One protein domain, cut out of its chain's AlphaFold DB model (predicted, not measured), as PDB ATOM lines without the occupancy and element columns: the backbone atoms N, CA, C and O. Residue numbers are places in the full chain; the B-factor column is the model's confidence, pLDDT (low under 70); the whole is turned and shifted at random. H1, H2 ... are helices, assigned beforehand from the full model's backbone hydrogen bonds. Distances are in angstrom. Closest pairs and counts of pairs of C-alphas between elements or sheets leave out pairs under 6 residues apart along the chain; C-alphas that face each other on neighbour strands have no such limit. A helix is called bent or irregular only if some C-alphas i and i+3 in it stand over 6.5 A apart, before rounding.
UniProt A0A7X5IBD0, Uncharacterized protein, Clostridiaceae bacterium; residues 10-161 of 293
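AT A GLANCE: This is residues 10 to 161 of the 293 residues of an uncharacterized protein of Clostridiaceae bacterium (UniProt A0A7X5IBD0). The long helix H3 folds back on itself, and its two arms H3a and H3b make the core; H4 and H5 pack on them and on each other, making a ring of four beside the fold. At the other end of the long axis, H1 and H2 pack on the first part of H3a, with H6 on H2. The printed part has 152 residues with six named helices, H1 to H6 in chain order, and no named strand: all helix. It is compact, with a radius of gyration of the C-alphas of 15.5 A, and elongated, spanning 53 by 33 by 21 A.

IN THESE COORDINATES: H3, residues 57 to 102, was assigned as one helix by its hydrogen bonds but is bent, C-alphas 79 and 82 being 9.6 A apart. Arm H3a, residues 57 to 79, starts at (23.278, 18.257, -28.253) and is 32.2 A long. Arm H3b, residues 82 to 102, 29.8 A, ends at (34.008, 18.013, -17.038); it is irregular, with C-alphas 83 and 86 7.9 A apart, and has a kink of 32 degrees near residue 89. H1, residues 12 to 30, 25.6 A, is only just irregular, with C-alphas 17 and 20 6.53 A apart. H2 is residues 40 to 51, H4 109 to 123, H5 132 to 143, and H6 146 to 154, ending at (29.346, 26.112, -23.321).

HOW THE PARTS SIT: H3a and H3b touch at a shallow tilt of 26 degrees, opposite ways, closest at the C-alphas of Ala 73 and Ala 88, 4.3 A. H5 touches H3a (Ser 74 and Leu 136, C-alphas 5.7 A). H4 forms hairpins with H3b (Ala 89 and Ile 119, C-alphas 5.4 A) and H5 (His 111 and Ser 138, C-alphas 5.2 A). Residues 57 to 65 of H3a touch H1 at a steep tilt of 59 degrees, the closest C-alphas, of Phe 24 and Val 61, 5.4 A apart. H2 and H3a form a hairpin (Pro 41 and Thr 64, C-alphas 4.6 A). H2 touches H6 (Ala 44 and Gly 150, C-alphas 4.2 A). H1 and H4 are apart. Every O i to N i+4 pair is within hydrogen-bond range in H4, H5 and H6; H1 has 13 of 15, H2 7 of 8, H3a 18 of 19 and H3b 15 of 17.

THE WHOLE: The C-alphas farthest apart, of Leu 10 and Arg 128, are 52.9 A apart. The printed part has no cut, and no link is long. Mean pLDDT of the printed part is 86.3; residue 53 and residues 103 to 108 are under 70.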
ATOM      1  N   LEU A  10      19.261  30.474 -37.415       72.75
ATOM      2  CA  LEU A  10      19.268  29.338 -36.499       72.75
ATOM      3  C   LEU A  10      17.952  29.383 -35.716       72.75
ATOM      4  O   LEU A  10      17.631  30.386 -35.087       72.75
ATOM      5  N   ASN A  11      17.157  28.319 -35.797       86.69
ATOM      6  CA  ASN A  11      15.907  28.198 -35.048       86.69
ATOM      7  C   ASN A  11      16.204  27.485 -33.724       86.69
ATOM      8  O   ASN A  11      16.092  26.259 -33.622       86.69
ATOM      9  N   TYR A  12      16.631  28.264 -32.730       89.19
ATOM     10  CA  TYR A  12      16.963  27.793 -31.386       89.19
ATOM     11  C   TYR A  12      15.760  27.143 -30.712       89.19
ATOM     12  O   TYR A  12      15.914  26.153 -30.000       89.19
ATOM     13  N   TYR A  13      14.554  27.657 -30.969       90.56
ATOM     14  CA  TYR A  13      13.341  27.077 -30.405       90.56
ATOM     15  C   TYR A  13      13.158  25.625 -30.859       90.56
ATOM     16  O   TYR A  13      12.947  24.743 -30.034       90.56
ATOM     17  N   THR A  14      13.269  25.356 -32.161       90.19
ATOM     18  CA  THR A  14      13.137  24.000 -32.716       90.19
ATOM     19  C   THR A  14      14.265  23.106 -32.227       90.19
ATOM     20  O   THR A  14      14.005  21.983 -31.799       90.19
ATOM     21  N   GLU A  15      15.498  23.609 -32.227       90.50
ATOM     22  CA  GLU A  15      16.640  22.829 -31.768       90.50
ATOM     23  C   GLU A  15      16.471  22.383 -30.311       90.50
ATOM     24  O   GLU A  15      16.596  21.199 -30.000       90.50
ATOM     25  N   ILE A  16      16.102  23.304 -29.420       91.88
ATOM     26  CA  ILE A  16      16.014  23.014 -27.988       91.88
ATOM     27  C   ILE A  16      14.721  22.259 -27.661       91.88
ATOM     28  O   ILE A  16      14.749  21.220 -27.004       91.88
ATOM     29  N   GLN A  17      13.572  22.751 -28.130       90.81
ATOM     30  CA  GLN A  17      12.259  22.189 -27.787       90.81
ATOM     31  C   GLN A  17      11.914  20.918 -28.576       90.81
ATOM     32  O   GLN A  17      10.922  20.264 -28.269       90.81
ATOM     33  N   THR A  18      12.705  20.549 -29.588       90.00
ATOM     34  CA  THR A  18      12.503  19.300 -30.339       90.00
ATOM     35  C   THR A  18      13.721  18.395 -30.246       90.00
ATOM     36  O   THR A  18      13.623  17.324 -29.651       90.00
ATOM     37  N   HIS A  19      14.865  18.793 -30.806       92.00
ATOM     38  CA  HIS A  19      16.005  17.884 -30.961       92.00
ATOM     39  C   HIS A  19      16.690  17.574 -29.626       92.00
ATOM     40  O   HIS A  19      16.843  16.401 -29.276       92.00
ATOM     41  N   PHE A  20      17.025  18.603 -28.842       93.50
ATOM     42  CA  PHE A  20      17.581  18.422 -27.501       93.50
ATOM     43  C   PHE A  20      16.621  17.633 -26.607       93.50
ATOM     44  O   PHE A  20      17.034  16.642 -26.010       93.50
ATOM     45  N   LEU A  21      15.338  18.017 -26.543       92.31
ATOM     46  CA  LEU A  21      14.362  17.316 -25.700       92.31
ATOM     47  C   LEU A  21      14.215  15.837 -26.078       92.31
ATOM     48  O   LEU A  21      14.176  14.984 -25.195       92.31
ATOM     49  N   GLN A  22      14.193  15.501 -27.370       92.62
ATOM     50  CA  GLN A  22      14.162  14.105 -27.812       92.62
ATOM     51  C   GLN A  22      15.399  13.327 -27.349       92.62
ATOM     52  O   GLN A  22      15.261  12.231 -26.797       92.62
ATOM     53  N   ALA A  23      16.594  13.892 -27.534       93.25
ATOM     54  CA  ALA A  23      17.844  13.268 -27.107       93.25
ATOM     55  C   ALA A  23      17.911  13.112 -25.576       93.25
ATOM     56  O   ALA A  23      18.274  12.048 -25.070       93.25
ATOM     57  N   PHE A  24      17.483  14.138 -24.841       94.19
ATOM     58  CA  PHE A  24      17.394  14.132 -23.387       94.19
ATOM     59  C   PHE A  24      16.427  13.051 -22.886       94.19
ATOM     60  O   PHE A  24      16.814  12.223 -22.062       94.19
ATOM     61  N   HIS A  25      15.211  12.962 -23.440       92.25
ATOM     62  CA  HIS A  25      14.243  11.926 -23.054       92.25
ATOM     63  C   HIS A  25      14.762  10.520 -23.323       92.25
ATOM     64  O   HIS A  25      14.581   9.626 -22.494       92.25
ATOM     65  N   TYR A  26      15.405  10.314 -24.473       92.62
ATOM     66  CA  TYR A  26      16.010   9.033 -24.806       92.62
ATOM     67  C   TYR A  26      17.069   8.640 -23.767       92.62
ATOM     68  O   TYR A  26      17.058   7.516 -23.263       92.62
ATOM     69  N   LYS A  27      17.927   9.583 -23.367       92.19
ATOM     70  CA  LYS A  27      18.957   9.353 -22.350       92.19
ATOM     71  C   LYS A  27      18.361   9.084 -20.960       92.19
ATOM     72  O   LYS A  27      18.787   8.145 -20.289       92.19
ATOM     73  N   CYS A  28      17.332   9.829 -20.551       91.94
ATOM     74  CA  CYS A  28      16.605   9.575 -19.303       91.94
ATOM     75  C   CYS A  28      16.019   8.156 -19.257       91.94
ATOM     76  O   CYS A  28      16.137   7.476 -18.237       91.94
ATOM     77  N   GLN A  29      15.441   7.677 -20.366       90.62
ATOM     78  CA  GLN A  29      14.899   6.317 -20.461       90.62
ATOM     79  C   GLN A  29      15.983   5.247 -20.316       90.62
ATOM     80  O   GLN A  29      15.782   4.280 -19.584       90.62
ATOM     81  N   GLN A  30      17.139   5.430 -20.960       90.62
ATOM     82  CA  GLN A  30      18.269   4.503 -20.824       90.62
ATOM     83  C   GLN A  30      18.772   4.386 -19.380       90.62
ATOM     84  O   GLN A  30      19.285   3.341 -18.983       90.62
ATOM     85  N   GLU A  31      18.617   5.448 -18.589       87.50
ATOM     86  CA  GLU A  31      19.106   5.515 -17.214       87.50
ATOM     87  C   GLU A  31      18.037   5.318 -16.137       87.50
ATOM     88  O   GLU A  31      18.347   5.433 -14.950       87.50
ATOM     89  N   ASN A  32      16.808   4.961 -16.527       85.50
ATOM     90  CA  ASN A  32      15.661   4.804 -15.626       85.50
ATOM     91  C   ASN A  32      15.404   6.048 -14.759       85.50
ATOM     92  O   ASN A  32      15.066   5.945 -13.580       85.50
ATOM     93  N   ILE A  33      15.583   7.225 -15.352       85.94
ATOM     94  CA  ILE A  33      15.247   8.519 -14.760       85.94
ATOM     95  C   ILE A  33      13.753   8.769 -14.987       85.94
ATOM     96  O   ILE A  33      13.235   8.502 -16.076       85.94
ATOM     97  N   ALA A  34      13.047   9.229 -13.949       78.81
ATOM     98  CA  ALA A  34      11.596   9.415 -14.002       78.81
ATOM     99  C   ALA A  34      11.172  10.362 -15.145       78.81
ATOM    100  O   ALA A  34      11.910  11.275 -15.512       78.81
ATOM    101  N   LYS A  35       9.974  10.135 -15.707       71.81
ATOM    102  CA  LYS A  35       9.449  10.904 -16.853       71.81
ATOM    103  C   LYS A  35       8.991  12.319 -16.497       71.81
ATOM    104  O   LYS A  35       8.916  13.149 -17.394       71.81
ATOM    105  N   ASP A  36       8.719  12.590 -15.225       75.38
ATOM    106  CA  ASP A  36       8.307  13.910 -14.741       75.38
ATOM    107  C   ASP A  36       9.543  14.718 -14.330       75.38
ATOM    108  O   ASP A  36       9.749  15.025 -13.155       75.38
ATOM    109  N   TYR A  37      10.422  14.984 -15.299       77.75
ATOM    110  CA  TYR A  37      11.649  15.737 -15.057       77.75
ATOM    111  C   TYR A  37      11.371  17.225 -14.844       77.75
ATOM    112  O   TYR A  37      10.366  17.789 -15.291       77.75
ATOM    113  N   SER A  38      12.295  17.873 -14.142       84.25
ATOM    114  CA  SER A  38      12.204  19.294 -13.828       84.25
ATOM    115  C   SER A  38      12.417  20.183 -15.061       84.25
ATOM    116  O   SER A  38      12.935  19.756 -16.094       84.25
ATOM    117  N   LEU A  39      12.070  21.469 -14.955       91.44
ATOM    118  CA  LEU A  39      12.395  22.456 -15.993       91.44
ATOM    119  C   LEU A  39      13.898  22.814 -16.009       91.44
ATOM    120  O   LEU A  39      14.402  23.358 -16.990       91.44
ATOM    121  N   LYS A  40      14.639  22.500 -14.939       93.75
ATOM    122  CA  LYS A  40      16.058  22.855 -14.774       93.75
ATOM    123  C   LYS A  40      16.958  22.349 -15.921       93.75
ATOM    124  O   LYS A  40      17.712  23.169 -16.449       93.75
ATOM    125  N   PRO A  41      16.861  21.084 -16.381       94.06
ATOM    126  CA  PRO A  41      17.496  20.601 -17.611       94.06
ATOM    127  C   PRO A  41      17.260  21.494 -18.835       94.06
ATOM    128  O   PRO A  41      18.195  21.820 -19.561       94.06
ATOM    129  N   ILE A  42      16.019  21.939 -19.039       94.62
ATOM    130  CA  ILE A  42      15.630  22.762 -20.190       94.62
ATOM    131  C   ILE A  42      16.218  24.170 -20.057       94.62
ATOM    132  O   ILE A  42      16.757  24.705 -21.024       94.62
ATOM    133  N   LEU A  43      16.185  24.759 -18.856       96.06
ATOM    134  CA  LEU A  43      16.827  26.051 -18.588       96.06
ATOM    135  C   LEU A  43      18.341  25.993 -18.803       96.06
ATOM    136  O   LEU A  43      18.908  26.919 -19.377       96.06
ATOM    137  N   ALA A  44      18.994  24.905 -18.393       94.56
ATOM    138  CA  ALA A  44      20.413  24.691 -18.657       94.56
ATOM    139  C   ALA A  44      20.715  24.566 -20.156       94.56
ATOM    140  O   ALA A  44      21.688  25.153 -20.622       94.56
ATOM    141  N   ALA A  45      19.874  23.880 -20.934       95.00
ATOM    142  CA  ALA A  45      20.028  23.845 -22.387       95.00
ATOM    143  C   ALA A  45      19.903  25.245 -23.009       95.00
ATOM    144  O   ALA A  45      20.765  25.652 -23.784       95.00
ATOM    145  N   TRP A  46      18.898  26.032 -22.612       96.00
ATOM    146  CA  TRP A  46      18.780  27.424 -23.062       96.00
ATOM    147  C   TRP A  46      20.000  28.264 -22.699       96.00
ATOM    148  O   TRP A  46      20.485  29.013 -23.544       96.00
ATOM    149  N   GLY A  47      20.531  28.113 -21.487       94.44
ATOM    150  CA  GLY A  47      21.756  28.789 -21.075       94.44
ATOM    151  C   GLY A  47      22.968  28.394 -21.918       94.44
ATOM    152  O   GLY A  47      23.723  29.259 -22.348       94.44
ATOM    153  N   TYR A  48      23.125  27.102 -22.216       92.88
ATOM    154  CA  TYR A  48      24.203  26.579 -23.062       92.88
ATOM    155  C   TYR A  48      24.190  27.195 -24.464       92.88
ATOM    156  O   TYR A  48      25.219  27.628 -24.980       92.88
ATOM    157  N   TYR A  49      23.012  27.309 -25.073       92.50
ATOM    158  CA  TYR A  49      22.889  27.886 -26.410       92.50
ATOM    159  C   TYR A  49      22.931  29.416 -26.451       92.50
ATOM    160  O   TYR A  49      22.979  29.974 -27.545       92.50
ATOM    161  N   ALA A  50      22.976  30.098 -25.301       91.75
ATOM    162  CA  ALA A  50      23.168  31.548 -25.271       91.75
ATOM    163  C   ALA A  50      24.566  31.960 -25.769       91.75
ATOM    164  O   ALA A  50      24.711  33.041 -26.343       91.75
ATOM    165  N   ASP A  51      25.580  31.101 -25.597       85.38
ATOM    166  CA  ASP A  51      26.932  31.354 -26.114       85.38
ATOM    167  C   ASP A  51      27.407  30.356 -27.169       85.38
ATOM    168  O   ASP A  51      28.291  30.692 -27.958       85.38
ATOM    169  N   SER A  52      26.800  29.165 -27.244       79.25
ATOM    170  CA  SER A  52      27.216  28.162 -28.225       79.25
ATOM    171  C   SER A  52      27.106  28.679 -29.662       79.25
ATOM    172  O   SER A  52      26.099  29.258 -30.075       79.25
ATOM    173  N   ILE A  53      28.166  28.431 -30.426       67.56
ATOM    174  CA  ILE A  53      28.259  28.733 -31.857       67.56
ATOM    175  C   ILE A  53      27.785  27.567 -32.734       67.56
ATOM    176  O   ILE A  53      27.439  27.796 -33.886       67.56
ATOM    177  N   ASP A  54      27.704  26.355 -32.170       71.19
ATOM    178  CA  ASP A  54      27.277  25.138 -32.863       71.19
ATOM    179  C   ASP A  54      26.229  24.362 -32.048       71.19
ATOM    180  O   ASP A  54      26.271  24.292 -30.813       71.19
ATOM    181  N   PHE A  55      25.294  23.718 -32.745       76.31
ATOM    182  CA  PHE A  55      24.327  22.818 -32.127       76.31
ATOM    183  C   PHE A  55      24.942  21.436 -31.882       76.31
ATOM    184  O   PHE A  55      24.849  20.533 -32.708       76.31
ATOM    185  N   ASN A  56      25.588  21.274 -30.725       75.81
ATOM    186  CA  ASN A  56      26.068  19.980 -30.240       75.81
ATOM    187  C   ASN A  56      25.245  19.522 -29.027       75.81
ATOM    188  O   ASN A  56      25.567  19.851 -27.884       75.81
ATOM    189  N   ASN A  57      24.178  18.765 -29.293       82.38
ATOM    190  CA  ASN A  57      23.278  18.257 -28.253       82.38
ATOM    191  C   ASN A  57      23.954  17.230 -27.331       82.38
ATOM    192  O   ASN A  57      23.629  17.178 -26.148       82.38
ATOM    193  N   ASP A  58      24.910  16.439 -27.823       78.62
ATOM    194  CA  ASP A  58      25.459  15.298 -27.076       78.62
ATOM    195  C   ASP A  58      26.123  15.733 -25.764       78.62
ATOM    196  O   ASP A  58      25.891  15.144 -24.707       78.62
ATOM    197  N   ASN A  59      26.901  16.819 -25.806       80.06
ATOM    198  CA  ASN A  59      27.579  17.332 -24.618       80.06
ATOM    199  C   ASN A  59      26.595  17.905 -23.589       80.06
ATOM    200  O   ASN A  59      26.755  17.669 -22.388       80.06
ATOM    201  N   ILE A  60      25.590  18.663 -24.036       90.19
ATOM    202  CA  ILE A  60      24.617  19.296 -23.139       90.19
ATOM    203  C   ILE A  60      23.600  18.288 -22.590       90.19
ATOM    204  O   ILE A  60      23.144  18.441 -21.458       90.19
ATOM    205  N   VAL A  61      23.288  17.210 -23.315       93.50
ATOM    206  CA  VAL A  61      22.406  16.133 -22.831       93.50
ATOM    207  C   VAL A  61      22.993  15.450 -21.596       93.50
ATOM    208  O   VAL A  61      22.284  15.279 -20.606       93.50
ATOM    209  N   ASP A  62      24.286  15.120 -21.586       91.06
ATOM    210  CA  ASP A  62      24.894  14.489 -20.406       91.06
ATOM    211  C   ASP A  62      24.951  15.449 -19.201       91.06
ATOM    212  O   ASP A  62      24.728  15.036 -18.057       91.06
ATOM    213  N   PHE A  63      25.185  16.744 -19.446       91.50
ATOM    214  CA  PHE A  63      25.176  17.768 -18.397       91.50
ATOM    215  C   PHE A  63      23.773  17.997 -17.816       91.50
ATOM    216  O   PHE A  63      23.591  18.050 -16.602       91.50
ATOM    217  N   THR A  64      22.754  18.077 -18.663       93.25
ATOM    218  CA  THR A  64      21.363  18.248 -18.224       93.25
ATOM    219  C   THR A  64      20.815  16.991 -17.544       93.25
ATOM    220  O   THR A  64      20.066  17.096 -16.574       93.25
ATOM    221  N   LEU A  65      21.270  15.799 -17.945       93.25
ATOM    222  CA  LEU A  65      20.997  14.555 -17.224       93.25
ATOM    223  C   LEU A  65      21.624  14.555 -15.829       93.25
ATOM    224  O   LEU A  65      21.012  14.076 -14.877       93.25
ATOM    225  N   CYS A  66      22.827  15.108 -15.684       92.69
ATOM    226  CA  CYS A  66      23.433  15.311 -14.374       92.69
ATOM    227  C   CYS A  66      22.552  16.193 -13.471       92.69
ATOM    228  O   CYS A  66      22.322  15.834 -12.318       92.69
ATOM    229  N   ILE A  67      22.019  17.303 -13.991       92.88
ATOM    230  CA  ILE A  67      21.075  18.164 -13.257       92.88
ATOM    231  C   ILE A  67      19.833  17.370 -12.833       92.88
ATOM    232  O   ILE A  67      19.430  17.428 -11.673       92.88
ATOM    233  N   GLU A  68      19.256  16.578 -13.732       94.75
ATOM    234  CA  GLU A  68      18.044  15.818 -13.419       94.75
ATOM    235  C   GLU A  68      18.287  14.717 -12.374       94.75
ATOM    236  O   GLU A  68      17.475  14.524 -11.472       94.75
ATOM    237  N   ARG A  69      19.441  14.039 -12.412       93.88
ATOM    238  CA  ARG A  69      19.826  13.068 -11.372       93.88
ATOM    239  C   ARG A  69      19.963  13.723  -9.994       93.88
ATOM    240  O   ARG A  69      19.523  13.133  -9.007       93.88
ATOM    241  N   LEU A  70      20.555  14.920  -9.920       93.06
ATOM    242  CA  LEU A  70      20.636  15.698  -8.680       93.06
ATOM    243  C   LEU A  70      19.230  16.040  -8.158       93.06
ATOM    244  O   LEU A  70      18.941  15.817  -6.982       93.06
ATOM    245  N   GLN A  71      18.338  16.512  -9.034       91.94
ATOM    246  CA  GLN A  71      16.964  16.850  -8.660       91.94
ATOM    247  C   GLN A  71      16.187  15.629  -8.154       91.94
ATOM    248  O   GLN A  71      15.549  15.695  -7.105       91.94
ATOM    249  N   GLN A  72      16.265  14.495  -8.855       91.50
ATOM    250  CA  GLN A  72      15.563  13.279  -8.443       91.50
ATOM    251  C   GLN A  72      16.087  12.739  -7.120       91.50
ATOM    252  O   GLN A  72      15.290  12.357  -6.266       91.50
ATOM    253  N   ALA A  73      17.403  12.767  -6.900       91.12
ATOM    254  CA  ALA A  73      17.968  12.400  -5.610       91.12
ATOM    255  C   ALA A  73      17.443  13.293  -4.474       91.12
ATOM    256  O   ALA A  73      17.078  12.772  -3.421       91.12
ATOM    257  N   SER A  74      17.349  14.607  -4.702       90.19
ATOM    258  CA  SER A  74      16.775  15.555  -3.737       90.19
ATOM    259  C   SER A  74      15.306  15.234  -3.420       90.19
ATOM    260  O   SER A  74      14.913  15.125  -2.257       90.19
ATOM    261  N   ASN A  75      14.495  14.972  -4.450       88.88
ATOM    262  CA  ASN A  75      13.080  14.620  -4.293       88.88
ATOM    263  C   ASN A  75      12.892  13.287  -3.546       88.88
ATOM    264  O   ASN A  75      12.010  13.154  -2.700       88.88
ATOM    265  N   ILE A  76      13.731  12.288  -3.829       89.25
ATOM    266  CA  ILE A  76      13.694  10.990  -3.143       89.25
ATOM    267  C   ILE A  76      14.027  11.160  -1.659       89.25
ATOM    268  O   ILE A  76      13.313  10.638  -0.805       89.25
ATOM    269  N   LEU A  77      15.089  11.902  -1.346       86.50
ATOM    270  CA  LEU A  77      15.539  12.099   0.031       86.50
ATOM    271  C   LEU A  77      14.553  12.927   0.861       86.50
ATOM    272  O   LEU A  77      14.345  12.609   2.028       86.50
ATOM    273  N   SER A  78      13.920  13.940   0.268       84.56
ATOM    274  CA  SER A  78      12.907  14.759   0.949       84.56
ATOM    275  C   SER A  78      11.605  14.000   1.224       84.56
ATOM    276  O   SER A  78      10.995  14.204   2.267       84.56
ATOM    277  N   THR A  79      11.185  13.099   0.328       83.38
ATOM    278  CA  THR A  79       9.891  12.396   0.454       83.38
ATOM    279  C   THR A  79       9.977  11.044   1.159       83.38
ATOM    280  O   THR A  79       9.039  10.650   1.847       83.38
ATOM    281  N   GLN A  80      11.078  10.309   0.985       82.31
ATOM    282  CA  GLN A  80      11.216   8.918   1.444       82.31
ATOM    283  C   GLN A  80      12.320   8.740   2.495       82.31
ATOM    284  O   GLN A  80      12.480   7.653   3.059       82.31
ATOM    285  N   GLY A  81      13.076   9.804   2.783       78.00
ATOM    286  CA  GLY A  81      14.108   9.817   3.810       78.00
ATOM    287  C   GLY A  81      15.186   8.755   3.586       78.00
ATOM    288  O   GLY A  81      15.640   8.505   2.467       78.00
ATOM    289  N   GLU A  82      15.595   8.098   4.672       77.38
ATOM    290  CA  GLU A  82      16.679   7.109   4.650       77.38
ATOM    291  C   GLU A  82      16.346   5.838   3.841       77.38
ATOM    292  O   GLU A  82      17.262   5.139   3.406       77.38
ATOM    293  N   GLN A  83      15.063   5.537   3.588       78.50
ATOM    294  CA  GLN A  83      14.631   4.271   2.971       78.50
ATOM    295  C   GLN A  83      15.193   4.067   1.559       78.50
ATOM    296  O   GLN A  83      15.557   2.949   1.195       78.50
ATOM    297  N   LEU A  84      15.315   5.147   0.783       86.06
ATOM    298  CA  LEU A  84      15.910   5.134  -0.556       86.06
ATOM    299  C   LEU A  84      17.246   5.888  -0.630       86.06
ATOM    300  O   LEU A  84      17.717   6.210  -1.725       86.06
ATOM    301  N   ALA A  85      17.907   6.117   0.512       84.88
ATOM    302  CA  ALA A  85      19.162   6.865   0.562       84.88
ATOM    303  C   ALA A  85      20.258   6.256  -0.326       84.88
ATOM    304  O   ALA A  85      21.006   6.995  -0.957       84.88
ATOM    305  N   PHE A  86      20.327   4.925  -0.452       87.00
ATOM    306  CA  PHE A  86      21.279   4.265  -1.355       87.00
ATOM    307  C   PHE A  86      21.037   4.587  -2.832       87.00
ATOM    308  O   PHE A  86      21.989   4.819  -3.577       87.00
ATOM    309  N   TYR A  87      19.775   4.592  -3.267       89.50
ATOM    310  CA  TYR A  87      19.438   4.897  -4.653       89.50
ATOM    311  C   TYR A  87      19.699   6.376  -4.957       89.50
ATOM    312  O   TYR A  87      20.386   6.685  -5.932       89.50
ATOM    313  N   ALA A  88      19.276   7.279  -4.066       90.25
ATOM    314  CA  ALA A  88      19.594   8.700  -4.168       90.25
ATOM    315  C   ALA A  88      21.114   8.947  -4.186       90.25
ATOM    316  O   ALA A  88      21.618   9.646  -5.062       90.25
ATOM    317  N   ALA A  89      21.874   8.301  -3.296       89.81
ATOM    318  CA  ALA A  89      23.333   8.382  -3.271       89.81
ATOM    319  C   ALA A  89      23.972   7.866  -4.570       89.81
ATOM    320  O   ALA A  89      24.940   8.453  -5.047       89.81
ATOM    321  N   SER A  90      23.419   6.817  -5.190       91.94
ATOM    322  CA  SER A  90      23.877   6.334  -6.499       91.94
ATOM    323  C   SER A  90      23.691   7.387  -7.602       91.94
ATOM    324  O   SER A  90      24.618   7.631  -8.381       91.94
ATOM    325  N   LEU A  91      22.533   8.056  -7.643       93.25
ATOM    326  CA  LEU A  91      22.252   9.143  -8.590       93.25
ATOM    327  C   LEU A  91      23.185  10.344  -8.374       93.25
ATOM    328  O   LEU A  91      23.763  10.863  -9.336       93.25
ATOM    329  N   LEU A  92      23.381  10.749  -7.116       92.50
ATOM    330  CA  LEU A  92      24.292  11.837  -6.763       92.50
ATOM    331  C   LEU A  92      25.743  11.486  -7.115       92.50
ATOM    332  O   LEU A  92      26.442  12.317  -7.684       92.50
ATOM    333  N   ASN A  93      26.192  10.253  -6.856       92.06
ATOM    334  CA  ASN A  93      27.554   9.816  -7.174       92.06
ATOM    335  C   ASN A  93      27.849   9.900  -8.678       92.06
ATOM    336  O   ASN A  93      28.874  10.445  -9.083       92.06
ATOM    337  N   LYS A  94      26.927   9.408  -9.519       92.31
ATOM    338  CA  LYS A  94      27.043   9.526 -10.984       92.31
ATOM    339  C   LYS A  94      27.165  10.985 -11.421       92.31
ATOM    340  O   LYS A  94      28.000  11.310 -12.260       92.31
ATOM    341  N   SER A  95      26.347  11.849 -10.827       91.75
ATOM    342  CA  SER A  95      26.331  13.285 -11.107       91.75
ATOM    343  C   SER A  95      27.654  13.941 -10.718       91.75
ATOM    344  O   SER A  95      28.310  14.564 -11.542       91.75
ATOM    345  N   ILE A  96      28.119  13.721  -9.491       89.12
ATOM    346  CA  ILE A  96      29.373  14.285  -8.981       89.12
ATOM    347  C   ILE A  96      30.579  13.838  -9.810       89.12
ATOM    348  O   ILE A  96      31.460  14.653 -10.076       89.12
ATOM    349  N   ASN A  97      30.629  12.574 -10.233       89.75
ATOM    350  CA  ASN A  97      31.725  12.080 -11.067       89.75
ATOM    351  C   ASN A  97      31.753  12.783 -12.424       89.75
ATOM    352  O   ASN A  97      32.795  13.313 -12.805       89.75
ATOM    353  N   PHE A  98      30.600  12.901 -13.089       89.19
ATOM    354  CA  PHE A  98      30.487  13.663 -14.332       89.19
ATOM    355  C   PHE A  98      30.948  15.120 -14.156       89.19
ATOM    356  O   PHE A  98      31.723  15.651 -14.953       89.19
ATOM    357  N   LEU A  99      30.505  15.761 -13.075       86.50
ATOM    358  CA  LEU A  99      30.826  17.149 -12.761       86.50
ATOM    359  C   LEU A  99      32.330  17.365 -12.518       86.50
ATOM    360  O   LEU A  99      32.891  18.353 -12.998       86.50
ATOM    361  N   LYS A 100      32.993  16.423 -11.837       84.44
ATOM    362  CA  LYS A 100      34.453  16.424 -11.644       84.44
ATOM    363  C   LYS A 100      35.204  16.233 -12.960       84.44
ATOM    364  O   LYS A 100      36.170  16.948 -13.208       84.44
ATOM    365  N   GLU A 101      34.762  15.301 -13.804       84.56
ATOM    366  CA  GLU A 101      35.400  15.003 -15.093       84.56
ATOM    367  C   GLU A 101      35.343  16.186 -16.061       84.56
ATOM    368  O   GLU A 101      36.322  16.481 -16.746       84.56
ATOM    369  N   LYS A 102      34.205  16.886 -16.117       79.94
ATOM    370  CA  LYS A 102      34.008  18.013 -17.038       79.94
ATOM    371  C   LYS A 102      34.610  19.332 -16.555       79.94
ATOM    372  O   LYS A 102      34.618  20.287 -17.327       79.94
ATOM    373  N   ASN A 103      35.113  19.390 -15.318       69.62
ATOM    374  CA  ASN A 103      35.737  20.571 -14.712       69.62
ATOM    375  C   ASN A 103      34.936  21.870 -14.953       69.62
ATOM    376  O   ASN A 103      35.496  22.897 -15.340       69.62
ATOM    377  N   VAL A 104      33.607  21.812 -14.798       66.81
ATOM    378  CA  VAL A 104      32.743  22.959 -15.116       66.81
ATOM    379  C   VAL A 104      33.037  24.086 -14.129       66.81
ATOM    380  O   VAL A 104      32.790  23.979 -12.924       66.81
ATOM    381  N   LYS A 105      33.596  25.176 -14.654       60.72
ATOM    382  CA  LYS A 105      33.917  26.392 -13.905       60.72
ATOM    383  C   LYS A 105      32.616  26.961 -13.320       60.72
ATOM    384  O   LYS A 105      31.622  27.040 -14.031       60.72
ATOM    385  N   MET A 106      32.633  27.348 -12.041       59.88
ATOM    386  CA  MET A 106      31.476  27.789 -11.224       59.88
ATOM    387  C   MET A 106      30.630  26.703 -10.551       59.88
ATOM    388  O   MET A 106      29.583  27.010  -9.986       59.88
ATOM    389  N   MET A 107      31.089  25.453 -10.514       65.75
ATOM    390  CA  MET A 107      30.564  24.546  -9.498       65.75
ATOM    391  C   MET A 107      31.191  24.807  -8.140       65.75
ATOM    392  O   MET A 107      32.412  24.923  -8.021       65.75
ATOM    393  N   ASP A 108      30.337  24.873  -7.124       68.94
ATOM    394  CA  ASP A 108      30.767  25.035  -5.749       68.94
ATOM    395  C   ASP A 108      31.556  23.793  -5.307       68.94
ATOM    396  O   ASP A 108      31.016  22.709  -5.049       68.94
ATOM    397  N   THR A 109      32.879  23.952  -5.277       78.19
ATOM    398  CA  THR A 109      33.820  22.885  -4.940       78.19
ATOM    399  C   THR A 109      33.647  22.417  -3.502       78.19
ATOM    400  O   THR A 109      33.906  21.245  -3.227       78.19
ATOM    401  N   LEU A 110      33.156  23.276  -2.603       84.25
ATOM    402  CA  LEU A 110      32.858  22.911  -1.225       84.25
ATOM    403  C   LEU A 110      31.661  21.958  -1.182       84.25
ATOM    404  O   LEU A 110      31.775  20.873  -0.610       84.25
ATOM    405  N   HIS A 111      30.549  22.294  -1.841       83.19
ATOM    406  CA  HIS A 111      29.370  21.418  -1.865       83.19
ATOM    407  C   HIS A 111      29.638  20.089  -2.580       83.19
ATOM    408  O   HIS A 111      29.204  19.038  -2.104       83.19
ATOM    409  N   LEU A 112      30.437  20.090  -3.654       85.38
ATOM    410  CA  LEU A 112      30.898  18.849  -4.287       85.38
ATOM    411  C   LEU A 112      31.720  17.975  -3.328       85.38
ATOM    412  O   LEU A 112      31.540  16.753  -3.308       85.38
ATOM    413  N   GLN A 113      32.616  18.563  -2.532       85.75
ATOM    414  CA  GLN A 113      33.420  17.831  -1.546       85.75
ATOM    415  C   GLN A 113      32.561  17.268  -0.411       85.75
ATOM    416  O   GLN A 113      32.711  16.097  -0.055       85.75
ATOM    417  N   VAL A 114      31.644  18.082   0.123       85.69
ATOM    418  CA  VAL A 114      30.694  17.689   1.171       85.69
ATOM    419  C   VAL A 114      29.856  16.502   0.702       85.69
ATOM    420  O   VAL A 114      29.845  15.463   1.366       85.69
ATOM    421  N   LEU A 115      29.235  16.608  -0.476       88.00
ATOM    422  CA  LEU A 115      28.433  15.526  -1.037       88.00
ATOM    423  C   LEU A 115      29.268  14.276  -1.307       88.00
ATOM    424  O   LEU A 115      28.856  13.195  -0.902       88.00
ATOM    425  N   THR A 116      30.457  14.411  -1.912       89.25
ATOM    426  CA  THR A 116      31.354  13.267  -2.181       89.25
ATOM    427  C   THR A 116      31.583  12.448  -0.914       89.25
ATOM    428  O   THR A 116      31.413  11.233  -0.923       89.25
ATOM    429  N   LYS A 117      31.926  13.114   0.195       87.25
ATOM    430  CA  LYS A 117      32.214  12.441   1.461       87.25
ATOM    431  C   LYS A 117      30.992  11.695   2.002       87.25
ATOM    432  O   LYS A 117      31.107  10.532   2.379       87.25
ATOM    433  N   ILE A 118      29.838  12.362   2.045       83.56
ATOM    434  CA  ILE A 118      28.608  11.793   2.616       83.56
ATOM    435  C   ILE A 118      28.112  10.616   1.765       83.56
ATOM    436  O   ILE A 118      27.743   9.572   2.298       83.56
ATOM    437  N   ILE A 119      28.162  10.753   0.440       87.94
ATOM    438  CA  ILE A 119      27.742   9.717  -0.509       87.94
ATOM    439  C   ILE A 119      28.668   8.504  -0.451       87.94
ATOM    440  O   ILE A 119      28.174   7.379  -0.438       87.94
ATOM    441  N   ASP A 120      29.984   8.701  -0.349       85.75
ATOM    442  CA  ASP A 120      30.937   7.599  -0.190       85.75
ATOM    443  C   ASP A 120      30.665   6.785   1.081       85.75
ATOM    444  O   ASP A 120      30.784   5.557   1.069       85.75
ATOM    445  N   ASP A 121      30.305   7.447   2.182       84.19
ATOM    446  CA  ASP A 121      29.946   6.768   3.427       84.19
ATOM    447  C   ASP A 121      28.618   5.998   3.291       84.19
ATOM    448  O   ASP A 121      28.559   4.832   3.701       84.19
ATOM    449  N   ILE A 122      27.600   6.578   2.636       85.56
ATOM    450  CA  ILE A 122      26.332   5.889   2.326       85.56
ATOM    451  C   ILE A 122      26.600   4.646   1.475       85.56
ATOM    452  O   ILE A 122      26.188   3.552   1.848       85.56
ATOM    453  N   LEU A 123      27.347   4.780   0.374       83.81
ATOM    454  CA  LEU A 123      27.641   3.683  -0.555       83.81
ATOM    455  C   LEU A 123      28.492   2.568   0.078       83.81
ATOM    456  O   LEU A 123      28.401   1.419  -0.348       83.81
ATOM    457  N   LYS A 124      29.268   2.871   1.127       85.25
ATOM    458  CA  LYS A 124      29.998   1.881   1.946       85.25
ATOM    459  C   LYS A 124      29.134   1.220   3.029       85.25
ATOM    460  O   LYS A 124      29.652   0.431   3.818       85.25
ATOM    461  N   GLY A 125      27.839   1.528   3.090       79.06
ATOM    462  CA  GLY A 125      26.884   0.922   4.017       79.06
ATOM    463  C   GLY A 125      26.743   1.623   5.366       79.06
ATOM    464  O   GLY A 125      26.093   1.086   6.265       79.06
ATOM    465  N   LYS A 126      27.311   2.822   5.537       80.00
ATOM    466  CA  LYS A 126      27.166   3.605   6.771       80.00
ATOM    467  C   LYS A 126      25.901   4.465   6.712       80.00
ATOM    468  O   LYS A 126      25.969   5.671   6.514       80.00
ATOM    469  N   LEU A 127      24.745   3.825   6.887       71.75
ATOM    470  CA  LEU A 127      23.436   4.494   6.825       71.75
ATOM    471  C   LEU A 127      22.997   5.190   8.123       71.75
ATOM    472  O   LEU A 127      22.055   5.969   8.095       71.75
ATOM    473  N   ARG A 128      23.616   4.908   9.277       72.56
ATOM    474  CA  ARG A 128      23.186   5.538  10.537       72.56
ATOM    475  C   ARG A 128      23.663   6.985  10.610       72.56
ATOM    476  O   ARG A 128      24.870   7.217  10.613       72.56
ATOM    477  N   GLY A 129      22.723   7.915  10.771       70.19
ATOM    478  CA  GLY A 129      23.019   9.338  10.932       70.19
ATOM    479  C   GLY A 129      23.358  10.022   9.610       70.19
ATOM    480  O   GLY A 129      24.249  10.870   9.582       70.19
ATOM    481  N   VAL A 130      22.687   9.632   8.518       77.56
ATOM    482  CA  VAL A 130      22.827  10.319   7.230       77.56
ATOM    483  C   VAL A 130      22.290  11.742   7.389       77.56
ATOM    484  O   VAL A 130      21.113  11.915   7.703       77.56
ATOM    485  N   PRO A 131      23.111  12.781   7.172       84.06
ATOM    486  CA  PRO A 131      22.672  14.157   7.339       84.06
ATOM    487  C   PRO A 131      21.884  14.602   6.100       84.06
ATOM    488  O   PRO A 131      22.393  15.356   5.271       84.06
ATOM    489  N   ILE A 132      20.654  14.097   5.948       85.06
ATOM    490  CA  ILE A 132      19.802  14.335   4.771       85.06
ATOM    491  C   ILE A 132      19.682  15.832   4.476       85.06
ATOM    492  O   ILE A 132      19.871  16.234   3.336       85.06
ATOM    493  N   GLU A 133      19.480  16.662   5.496       86.25
ATOM    494  CA  GLU A 133      19.403  18.122   5.362       86.25
ATOM    495  C   GLU A 133      20.659  18.730   4.712       86.25
ATOM    496  O   GLU A 133      20.555  19.593   3.842       86.25
ATOM    497  N   ILE A 134      21.856  18.236   5.057       87.50
ATOM    498  CA  ILE A 134      23.121  18.692   4.454       87.50
ATOM    499  C   ILE A 134      23.207  18.252   2.990       87.50
ATOM    500  O   ILE A 134      23.694  19.013   2.146       87.50
ATOM    501  N   ILE A 135      22.742  17.036   2.678       88.38
ATOM    502  CA  ILE A 135      22.682  16.537   1.301       88.38
ATOM    503  C   ILE A 135      21.724  17.395   0.481       88.38
ATOM    504  O   ILE A 135      22.099  17.829  -0.605       88.38
ATOM    505  N   LEU A 136      20.524  17.661   0.998       88.81
ATOM    506  CA  LEU A 136      19.508  18.475   0.335       88.81
ATOM    507  C   LEU A 136      20.034  19.888   0.084       88.81
ATOM    508  O   LEU A 136      20.088  20.302  -1.069       88.81
ATOM    509  N   SER A 137      20.540  20.564   1.117       89.56
ATOM    510  CA  SER A 137      21.103  21.915   1.003       89.56
ATOM    511  C   SER A 137      22.265  21.984   0.004       89.56
ATOM    512  O   SER A 137      22.304  22.863  -0.856       89.56
ATOM    513  N   SER A 138      23.191  21.019   0.043       90.31
ATOM    514  CA  SER A 138      24.316  20.998  -0.903       90.31
ATOM    515  C   SER A 138      23.875  20.676  -2.330       90.31
ATOM    516  O   SER A 138      24.428  21.212  -3.287       90.31
ATOM    517  N   THR A 139      22.882  19.800  -2.489       90.62
ATOM    518  CA  THR A 139      22.312  19.463  -3.799       90.62
ATOM    519  C   THR A 139      21.565  20.659  -4.380       90.62
ATOM    520  O   THR A 139      21.712  20.945  -5.566       90.62
ATOM    521  N   GLU A 140      20.825  21.396  -3.554       89.75
ATOM    522  CA  GLU A 140      20.135  22.620  -3.949       89.75
ATOM    523  C   GLU A 140      21.124  23.673  -4.459       89.75
ATOM    524  O   GLU A 140      20.926  24.211  -5.547       89.75
ATOM    525  N   GLU A 141      22.244  23.899  -3.767       89.75
ATOM    526  CA  GLU A 141      23.280  24.828  -4.241       89.75
ATOM    527  C   GLU A 141      23.851  24.397  -5.607       89.75
ATOM    528  O   GLU A 141      23.998  25.195  -6.544       89.75
ATOM    529  N   LEU A 142      24.075  23.091  -5.793       88.88
ATOM    530  CA  LEU A 142      24.470  22.525  -7.085       88.88
ATOM    531  C   LEU A 142      23.367  22.566  -8.149       88.88
ATOM    532  O   LEU A 142      23.682  22.446  -9.335       88.88
ATOM    533  N   LEU A 143      22.120  22.857  -7.791       90.56
ATOM    534  CA  LEU A 143      20.992  23.036  -8.708       90.56
ATOM    535  C   LEU A 143      20.581  24.499  -8.919       90.56
ATOM    536  O   LEU A 143      19.784  24.775  -9.817       90.56
ATOM    537  N   LYS A 144      21.109  25.447  -8.135       90.81
ATOM    538  CA  LYS A 144      20.803  26.878  -8.296       90.81
ATOM    539  C   LYS A 144      21.272  27.417  -9.641       90.81
ATOM    540  O   LYS A 144      22.401  27.156 -10.056       90.81
ATOM    541  N   ASN A 145      20.424  28.212 -10.282       93.19
ATOM    542  CA  ASN A 145      20.706  28.927 -11.518       93.19
ATOM    543  C   ASN A 145      21.209  28.001 -12.647       93.19
ATOM    544  O   ASN A 145      22.331  28.118 -13.148       93.19
ATOM    545  N   SER A 146      20.362  27.051 -13.046       93.75
ATOM    546  CA  SER A 146      20.678  26.039 -14.066       93.75
ATOM    547  C   SER A 146      21.003  26.665 -15.424       93.75
ATOM    548  O   SER A 146      21.894  26.185 -16.121       93.75
ATOM    549  N   PHE A 147      20.350  27.781 -15.766       95.31
ATOM    550  CA  PHE A 147      20.646  28.560 -16.973       95.31
ATOM    551  C   PHE A 147      22.099  29.051 -16.987       95.31
ATOM    552  O   PHE A 147      22.834  28.786 -17.936       95.31
ATOM    553  N   LEU A 148      22.563  29.687 -15.907       93.19
ATOM    554  CA  LEU A 148      23.954  30.133 -15.796       93.19
ATOM    555  C   LEU A 148      24.945  28.972 -15.917       93.19
ATOM    556  O   LEU A 148      25.979  29.095 -16.574       93.19
ATOM    557  N   LYS A 149      24.631  27.829 -15.302       90.62
ATOM    558  CA  LYS A 149      25.490  26.643 -15.374       90.62
ATOM    559  C   LYS A 149      25.581  26.090 -16.795       90.62
ATOM    560  O   LYS A 149      26.671  25.744 -17.237       90.62
ATOM    561  N   GLY A 150      24.467  26.077 -17.524       92.06
ATOM    562  CA  GLY A 150      24.447  25.764 -18.951       92.06
ATOM    563  C   GLY A 150      25.344  26.695 -19.765       92.06
ATOM    564  O   GLY A 150      26.185  26.227 -20.532       92.06
ATOM    565  N   TYR A 151      25.232  28.006 -19.538       91.81
ATOM    566  CA  TYR A 151      26.062  29.011 -20.207       91.81
ATOM    567  C   TYR A 151      27.557  28.753 -20.000       91.81
ATOM    568  O   TYR A 151      28.296  28.606 -20.974       91.81
ATOM    569  N   TYR A 152      28.015  28.583 -18.756       88.38
ATOM    570  CA  TYR A 152      29.430  28.281 -18.494       88.38
ATOM    571  C   TYR A 152      29.873  26.907 -18.981       88.38
ATOM    572  O   TYR A 152      31.058  26.710 -19.242       88.38
ATOM    573  N   PHE A 153      28.951  25.958 -19.126       88.44
ATOM    574  CA  PHE A 153      29.272  24.675 -19.733       88.44
ATOM    575  C   PHE A 153      29.622  24.825 -21.224       88.44
ATOM    576  O   PHE A 153      30.536  24.154 -21.702       88.44
ATOM    577  N   SER A 154      28.963  25.741 -21.945       88.31
ATOM    578  CA  SER A 154      29.346  26.112 -23.321       88.31
ATOM    579  C   SER A 154      30.574  27.027 -23.380       88.31
ATOM    580  O   SER A 154      31.347  26.962 -24.333       88.31
ATOM    581  N   ASN A 155      30.785  27.839 -22.340       83.31
ATOM    582  CA  ASN A 155      31.848  28.832 -22.268       83.31
ATOM    583  C   ASN A 155      32.692  28.690 -20.988       83.31
ATOM    584  O   ASN A 155      32.633  29.539 -20.089       83.31
ATOM    585  N   PRO A 156      33.528  27.642 -20.887       77.75
ATOM    586  CA  PRO A 156      34.298  27.361 -19.674       77.75
ATOM    587  C   PRO A 156      35.350  28.436 -19.370       77.75
ATOM    588  O   PRO A 156      35.802  28.565 -18.234       77.75
ATOM    589  N   ASN A 157      35.740  29.237 -20.364       79.88
ATOM    590  CA  ASN A 157      36.681  30.345 -20.196       79.88
ATOM    591  C   ASN A 157      35.991  31.711 -20.104       79.88
ATOM    592  O   ASN A 157      36.681  32.724 -19.982       79.88
ATOM    593  N   GLY A 158      34.658  31.731 -20.118       74.88
ATOM    594  CA  GLY A 158      33.853  32.938 -20.094       74.88
ATOM    595  C   GLY A 158      34.116  33.790 -18.862       74.88
ATOM    596  O   GLY A 158      34.418  33.289 -17.771       74.88
ATOM    597  N   ILE A 159      34.010  35.101 -19.055       79.81
ATOM    598  CA  ILE A 159      33.931  36.062 -17.958       79.81
ATOM    599  C   ILE A 159      32.503  36.030 -17.425       79.81
ATOM    600  O   ILE A 159      31.555  35.733 -18.156       79.81
ATOM    601  N   TYR A 160      32.362  36.326 -16.140       84.06
ATOM    602  CA  TYR A 160      31.059  36.414 -15.520       84.06
ATOM    603  C   TYR A 160      30.171  37.470 -16.189       84.06
ATOM    604  O   TYR A 160      30.610  38.596 -16.425       84.06
ATOM    605  N   SER A 161      28.928  37.085 -16.495       89.19
ATOM    606  CA  SER A 161      27.900  37.967 -17.053       89.19
ATOM    607  C   SER A 161      26.762  38.126 -16.054       89.19
ATOM    608  O   SER A 161      26.058  37.162 -15.737       89.19
TER     609      SER A 161